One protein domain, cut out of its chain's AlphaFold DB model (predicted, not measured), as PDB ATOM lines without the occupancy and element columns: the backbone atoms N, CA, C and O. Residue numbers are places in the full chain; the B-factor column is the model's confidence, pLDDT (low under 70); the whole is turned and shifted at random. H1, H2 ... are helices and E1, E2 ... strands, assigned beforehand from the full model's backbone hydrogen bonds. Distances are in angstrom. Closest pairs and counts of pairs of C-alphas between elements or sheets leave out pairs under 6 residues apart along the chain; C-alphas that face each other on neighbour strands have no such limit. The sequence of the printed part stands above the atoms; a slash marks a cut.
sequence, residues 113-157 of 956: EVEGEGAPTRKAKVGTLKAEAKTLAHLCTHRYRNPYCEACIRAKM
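AT A GLANCE: This is residues 113 to 157 of the 956 residues of the protein "Hypothetical protein" of Symbiodinium sp. KB8 (UniProt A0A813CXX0). A strand hairpin, E1 and E2, forms one side of a small rounded body, and three short helices, H1, H2 and H3, are spread around the rest, with the link of residues 140 to 149 looping back through the middle between them. The helices make no bundle: the chain turns back where E2 ends and H1 follows with no residue between them, H2 comes three residues after H1, and H3 stands near the end of the printed part, apart from both H1 and H2. The printed part has 45 residues, with two named strands and three named helices in the order E1, E2, H1, H2, H3; the sheet has the order E1, E2 and is antiparallel, and the class is mixed, helices and strands. The whole is compact, with a radius of gyration of the C-alphas of 9.5 A and spans of 22 by 21 by 19 A.

IN THESE COORDINATES: Begin at C-alpha 113, at (28.656, -38.827, -14.835), where strand E1 starts; it holds residues 113 to 116 and measures 9.9 A from first to last C-alpha. After residues 117 and 118, look for C-alpha 119 at (31.783, -26.474, -14.500): here strand E2 begins, and it runs through residues 119 to 125 for 18.5 A. The very next residue, Val 126, opens helix H1, residues 126 to 132, which is 9.9 A long and has the most residues of the three helices, seven. Three residues further on comes helix H2, residues 136 to 139, only four residues and 5.0 A long. Then read through the ten residues 140 to 149, where C-alpha 146 stands at (28.867, -36.464, -5.437), to reach helix H3, residues 150 to 155, 8.4 A long. H3 ends at C-alpha 155, at (21.251, -30.053, -1.328), and residues 156 and 157 follow it.

HOW THE PARTS SIT: Start with the sheet, where E1 and E2 are a hairpin of antiparallel neighbours, their N-to-C directions 148 degrees apart. Look at C-alphas that face each other: those of Glu 113 and Lys 123 are 4.7 A apart, and those of Gly 116 and Ala 119 are 4.5 A apart. On the backbone, N 114 and O 122 are within hydrogen-bond range at 2.8 A, and N 122 and O 114 at 3.1 A. From the sheet, go on to H1, which follows E2 with no residue between them and is apart from E1. H1 and H2 are close but not clearly touching: one pair of C-alphas lies within 8 A, the closest being those of Glu 132 and His 138, 6.4 A apart. H2 is apart from both strands. H3 is apart from E1, E2, H1 and H2, and no helix touches another. In the helices' backbones, every O i to N i+4 pair of H1 and H3 is within hydrogen-bond range; H2 is too short for such a pair, and its one O i to N i+3 pair is within range.

THE WHOLE: The two C-alphas farthest apart are those of Gly 118 and Gly 127, at 24.5 A, while the C-alphas of Glu 113 and Met 157, the first and last printed residues, are 14.6 A apart. The printed part has no cut. The links from E1 to E2, from E2 to H1 and from H1 to H2 are tight, the link from H2 to H3 is short but not tight, and no link is long. In the B-factor column you will find a mean pLDDT of 73.5 for the printed part of this model, with 13 residues under 70: residues 113 to 121, residue 140, residues 154 to 155 and residue 157. The mean is 63 over E1 and 80 over H1.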
ATOM      1  N   GLU A 113      28.609 -40.230 -14.407       69.69
ATOM      2  CA  GLU A 113      28.656 -38.827 -14.835       69.69
ATOM      3  C   GLU A 113      28.321 -37.872 -13.683       69.69
ATOM      4  O   GLU A 113      27.299 -37.975 -13.005       69.69
ATOM      5  N   VAL A 114      29.222 -36.918 -13.465       64.50
ATOM      6  CA  VAL A 114      29.234 -36.009 -12.323       64.50
ATOM      7  C   VAL A 114      29.083 -34.577 -12.826       64.50
ATOM      8  O   VAL A 114      30.008 -33.991 -13.393       64.50
ATOM      9  N   GLU A 115      27.899 -34.007 -12.606       60.62
ATOM     10  CA  GLU A 115      27.590 -32.618 -12.947       60.62
ATOM     11  C   GLU A 115      28.315 -31.625 -12.024       60.62
ATOM     12  O   GLU A 115      28.351 -31.789 -10.797       60.62
ATOM     13  N   GLY A 116      28.860 -30.564 -12.624       55.28
ATOM     14  CA  GLY A 116      29.463 -29.429 -11.937       55.28
ATOM     15  C   GLY A 116      28.602 -28.174 -12.046       55.28
ATOM     16  O   GLY A 116      28.092 -27.835 -13.112       55.28
ATOM     17  N   GLU A 117      28.449 -27.443 -10.948       45.25
ATOM     18  CA  GLU A 117      27.723 -26.172 -10.959       45.25
ATOM     19  C   GLU A 117      28.650 -25.066 -11.487       45.25
ATOM     20  O   GLU A 117      29.656 -24.724 -10.859       45.25
ATOM     21  N   GLY A 118      28.385 -24.580 -12.706       50.44
ATOM     22  CA  GLY A 118      29.321 -23.704 -13.424       50.44
ATOM     23  C   GLY A 118      30.657 -24.388 -13.757       50.44
ATOM     24  O   GLY A 118      31.721 -23.769 -13.663       50.44
ATOM     25  N   ALA A 119      30.628 -25.686 -14.071       54.03
ATOM     26  CA  ALA A 119      31.783 -26.474 -14.500       54.03
ATOM     27  C   ALA A 119      31.337 -27.615 -15.440       54.03
ATOM     28  O   ALA A 119      30.197 -28.066 -15.325       54.03
ATOM     29  N   PRO A 120      32.193 -28.083 -16.369       54.53
ATOM     30  CA  PRO A 120      31.846 -29.180 -17.273       54.53
ATOM     31  C   PRO A 120      31.557 -30.481 -16.510       54.53
ATOM     32  O   PRO A 120      32.090 -30.708 -15.422       54.53
ATOM     33  N   THR A 121      30.728 -31.347 -17.092       69.00
ATOM     34  CA  THR A 121      30.532 -32.719 -16.608       69.00
ATOM     35  C   THR A 121      31.840 -33.510 -16.695       69.00
ATOM     36  O   THR A 121      32.639 -33.319 -17.613       69.00
ATOM     37  N   ARG A 122      32.066 -34.416 -15.739       74.88
ATOM     38  CA  ARG A 122      33.187 -35.373 -15.766       74.88
ATOM     39  C   ARG A 122      32.698 -36.787 -15.477       74.88
ATOM     40  O   ARG A 122      31.720 -36.952 -14.753       74.88
ATOM     41  N   LYS A 123      33.405 -37.792 -15.989       75.44
ATOM     42  CA  LYS A 123      33.233 -39.194 -15.580       75.44
ATOM     43  C   LYS A 123      34.193 -39.515 -14.438       75.44
ATOM     44  O   LYS A 123      35.298 -38.973 -14.392       75.44
ATOM     45  N   ALA A 124      33.748 -40.329 -13.489       76.00
ATOM     46  CA  ALA A 124      34.552 -40.781 -12.357       76.00
ATOM     47  C   ALA A 124      34.065 -42.151 -11.863       76.00
ATOM     48  O   ALA A 124      32.858 -42.388 -11.791       76.00
ATOM     49  N   LYS A 125      34.994 -43.048 -11.508       83.50
ATOM     50  CA  LYS A 125      34.671 -44.399 -11.018       83.50
ATOM     51  C   LYS A 125      34.016 -44.370  -9.636       83.50
ATOM     52  O   LYS A 125      34.391 -43.537  -8.804       83.50
ATOM     53  N   VAL A 126      33.111 -45.314  -9.366       76.38
ATOM     54  CA  VAL A 126      32.414 -45.490  -8.074       76.38
ATOM     55  C   VAL A 126      33.374 -45.376  -6.881       76.38
ATOM     56  O   VAL A 126      33.173 -44.508  -6.027       76.38
ATOM     57  N   GLY A 127      34.459 -46.160  -6.857       75.69
ATOM     58  CA  GLY A 127      35.468 -46.122  -5.787       75.69
ATOM     59  C   GLY A 127      36.092 -44.734  -5.577       75.69
ATOM     60  O   GLY A 127      36.225 -44.259  -4.446       75.69
ATOM     61  N   THR A 128      36.390 -44.014  -6.667       79.56
ATOM     62  CA  THR A 128      36.949 -42.652  -6.588       79.56
ATOM     63  C   THR A 128      35.954 -41.638  -6.024       79.56
ATOM     64  O   THR A 128      36.362 -40.738  -5.293       79.56
ATOM     65  N   LEU A 129      34.651 -41.804  -6.273       81.50
ATOM     66  CA  LEU A 129      33.613 -40.925  -5.729       81.50
ATOM     67  C   LEU A 129      33.298 -41.230  -4.259       81.50
ATOM     68  O   LEU A 129      33.153 -40.283  -3.480       81.50
ATOM     69  N   LYS A 130      33.281 -42.512  -3.856       83.44
ATOM     70  CA  LYS A 130      33.221 -42.936  -2.442       83.44
ATOM     71  C   LYS A 130      34.354 -42.291  -1.623       83.44
ATOM     72  O   LYS A 130      34.124 -41.839  -0.500       83.44
ATOM     73  N   ALA A 131      35.561 -42.217  -2.192       82.25
ATOM     74  CA  ALA A 131      36.710 -41.549  -1.581       82.25
ATOM     75  C   ALA A 131      36.584 -40.012  -1.606       82.25
ATOM     76  O   ALA A 131      36.716 -39.370  -0.562       82.25
ATOM     77  N   GLU A 132      36.282 -39.412  -2.767       83.88
ATOM     78  CA  GLU A 132      36.194 -37.953  -2.938       83.88
ATOM     79  C   GLU A 132      35.184 -37.319  -1.972       83.88
ATOM     80  O   GLU A 132      35.465 -36.257  -1.416       83.88
ATOM     81  N   ALA A 133      34.057 -37.991  -1.702       83.31
ATOM     82  CA  ALA A 133      32.997 -37.526  -0.800       83.31
ATOM     83  C   ALA A 133      33.487 -37.166   0.616       83.31
ATOM     84  O   ALA A 133      32.868 -36.340   1.287       83.31
ATOM     85  N   LYS A 134      34.599 -37.771   1.059       83.81
ATOM     86  CA  LYS A 134      35.224 -37.562   2.374       83.81
ATOM     87  C   LYS A 134      36.419 -36.595   2.331       83.81
ATOM     88  O   LYS A 134      37.012 -36.312   3.368       83.81
ATOM     89  N   THR A 135      36.804 -36.093   1.155       81.25
ATOM     90  CA  THR A 135      37.968 -35.202   1.008       81.25
ATOM     91  C   THR A 135      37.650 -33.764   1.407       81.25
ATOM     92  O   THR A 135      36.589 -33.227   1.088       81.25
ATOM     93  N   LEU A 136      38.622 -33.089   2.028       76.12
ATOM     94  CA  LEU A 136      38.502 -31.679   2.408       76.12
ATOM     95  C   LEU A 136      38.193 -30.775   1.198       76.12
ATOM     96  O   LEU A 136      37.364 -29.880   1.298       76.12
ATOM     97  N   ALA A 137      38.793 -31.042   0.033       75.31
ATOM     98  CA  ALA A 137      38.548 -30.272  -1.191       75.31
ATOM     99  C   ALA A 137      37.091 -30.375  -1.690       75.31
ATOM    100  O   ALA A 137      36.529 -29.387  -2.174       75.31
ATOM    101  N   HIS A 138      36.464 -31.547  -1.536       81.12
ATOM    102  CA  HIS A 138      35.043 -31.722  -1.816       81.12
ATOM    103  C   HIS A 138      34.186 -30.986  -0.779       81.12
ATOM    104  O   HIS A 138      33.366 -30.150  -1.151       81.12
ATOM    105  N   LEU A 139      34.419 -31.230   0.514       77.88
ATOM    106  CA  LEU A 139      33.631 -30.658   1.616       77.88
ATOM    107  C   LEU A 139      33.723 -29.121   1.700       77.88
ATOM    108  O   LEU A 139      32.756 -28.463   2.069       77.88
ATOM    109  N   CYS A 140      34.849 -28.520   1.308       67.25
ATOM    110  CA  CYS A 140      35.006 -27.063   1.262       67.25
ATOM    111  C   CYS A 140      34.319 -26.385   0.063       67.25
ATOM    112  O   CYS A 140      34.315 -25.156   0.006       67.25
ATOM    113  N   THR A 141      33.796 -27.131  -0.923       74.56
ATOM    114  CA  THR A 141      33.288 -26.530  -2.175       74.56
ATOM    115  C   THR A 141      31.953 -27.078  -2.673       74.56
ATOM    116  O   THR A 141      31.199 -26.329  -3.288       74.56
ATOM    117  N   HIS A 142      31.680 -28.376  -2.490       76.06
ATOM    118  CA  HIS A 142      30.567 -29.126  -3.090       76.06
ATOM    119  C   HIS A 142      30.308 -28.784  -4.576       76.06
ATOM    120  O   HIS A 142      29.168 -28.814  -5.055       76.06
ATOM    121  N   ARG A 143      31.364 -28.415  -5.325       73.75
ATOM    122  CA  ARG A 143      31.249 -27.857  -6.686       73.75
ATOM    123  C   ARG A 143      30.678 -28.868  -7.680       73.75
ATOM    124  O   ARG A 143      29.905 -28.500  -8.564       73.75
ATOM    125  N   TYR A 144      31.046 -30.129  -7.494       77.06
ATOM    126  CA  TYR A 144      30.557 -31.284  -8.232       77.06
ATOM    127  C   TYR A 144      29.579 -32.083  -7.365       77.06
ATOM    128  O   TYR A 144      29.842 -32.294  -6.181       77.06
ATOM    129  N   ARG A 145      28.464 -32.544  -7.940       78.44
ATOM    130  CA  ARG A 145      27.470 -33.369  -7.232       78.44
ATOM    131  C   ARG A 145      28.019 -34.783  -7.012       78.44
ATOM    132  O   ARG A 145      28.028 -35.582  -7.941       78.44
ATOM    133  N   ASN A 146      28.425 -35.111  -5.785       81.69
ATOM    134  CA  ASN A 146      28.867 -36.464  -5.437       81.69
ATOM    135  C   ASN A 146      27.705 -37.277  -4.819       81.69
ATOM    136  O   ASN A 146      27.169 -36.853  -3.793       81.69
ATOM    137  N   PRO A 147      27.308 -38.428  -5.401       77.94
ATOM    138  CA  PRO A 147      26.195 -39.243  -4.903       77.94
ATOM    139  C   PRO A 147      26.492 -39.996  -3.593       77.94
ATOM    140  O   PRO A 147      25.573 -40.580  -3.034       77.94
ATOM    141  N   TYR A 148      27.730 -39.964  -3.085       83.06
ATOM    142  CA  TYR A 148      28.132 -40.564  -1.803       83.06
ATOM    143  C   TYR A 148      28.392 -39.523  -0.696       83.06
ATOM    144  O   TYR A 148      28.825 -39.880   0.397       83.06
ATOM    145  N   CYS A 149      28.144 -38.233  -0.955       80.75
ATOM    146  CA  CYS A 149      28.237 -37.172   0.050       80.75
ATOM    147  C   CYS A 149      26.831 -36.721   0.469       80.75
ATOM    148  O   CYS A 149      26.108 -36.144  -0.342       80.75
ATOM    149  N   GLU A 150      26.454 -36.931   1.733       78.81
ATOM    150  CA  GLU A 150      25.107 -36.636   2.253       78.81
ATOM    151  C   GLU A 150      24.644 -35.198   1.946       78.81
ATOM    152  O   GLU A 150      23.533 -34.983   1.457       78.81
ATOM    153  N   ALA A 151      25.531 -34.215   2.129       74.94
ATOM    154  CA  ALA A 151      25.258 -32.817   1.814       74.94
ATOM    155  C   ALA A 151      24.953 -32.599   0.318       74.94
ATOM    156  O   ALA A 151      24.024 -31.866  -0.018       74.94
ATOM    157  N   CYS A 152      25.667 -33.271  -0.596       75.88
ATOM    158  CA  CYS A 152      25.365 -33.217  -2.029       75.88
ATOM    159  C   CYS A 152      24.080 -33.969  -2.396       75.88
ATOM    160  O   CYS A 152      23.348 -33.491  -3.261       75.88
ATOM    161  N   ILE A 153      23.786 -35.104  -1.754       74.94
ATOM    162  CA  ILE A 153      22.534 -35.845  -1.971       74.94
ATOM    163  C   ILE A 153      21.342 -34.947  -1.621       74.94
ATOM    164  O   ILE A 153      20.440 -34.793  -2.440       74.94
ATOM    165  N   ARG A 154      21.372 -34.311  -0.441       68.06
ATOM    166  CA  ARG A 154      20.261 -33.508   0.096       68.06
ATOM    167  C   ARG A 154      20.152 -32.123  -0.556       68.06
ATOM    168  O   ARG A 154      19.049 -31.704  -0.886       68.06
ATOM    169  N   ALA A 155      21.265 -31.418  -0.779       68.44
ATOM    170  CA  ALA A 155      21.251 -30.053  -1.328       68.44
ATOM    171  C   ALA A 155      21.282 -29.981  -2.866       68.44
ATOM    172  O   ALA A 155      20.929 -28.950  -3.434       68.44
ATOM    173  N   LYS A 156      21.711 -31.049  -3.555       72.56
ATOM    174  CA  LYS A 156      21.770 -31.131  -5.029       72.56
ATOM    175  C   LYS A 156      20.974 -32.327  -5.556       72.56
ATOM    176  O   LYS A 156      21.362 -32.977  -6.532       72.56
ATOM    177  N   MET A 157      19.849 -32.621  -4.904       69.69
ATOM    178  CA  MET A 157      18.866 -33.573  -5.411       69.69
ATOM    179  C   MET A 157      18.178 -32.998  -6.657       69.69
ATOM    180  O   MET A 157      17.859 -31.812  -6.721       69.69
TER     181      MET A 157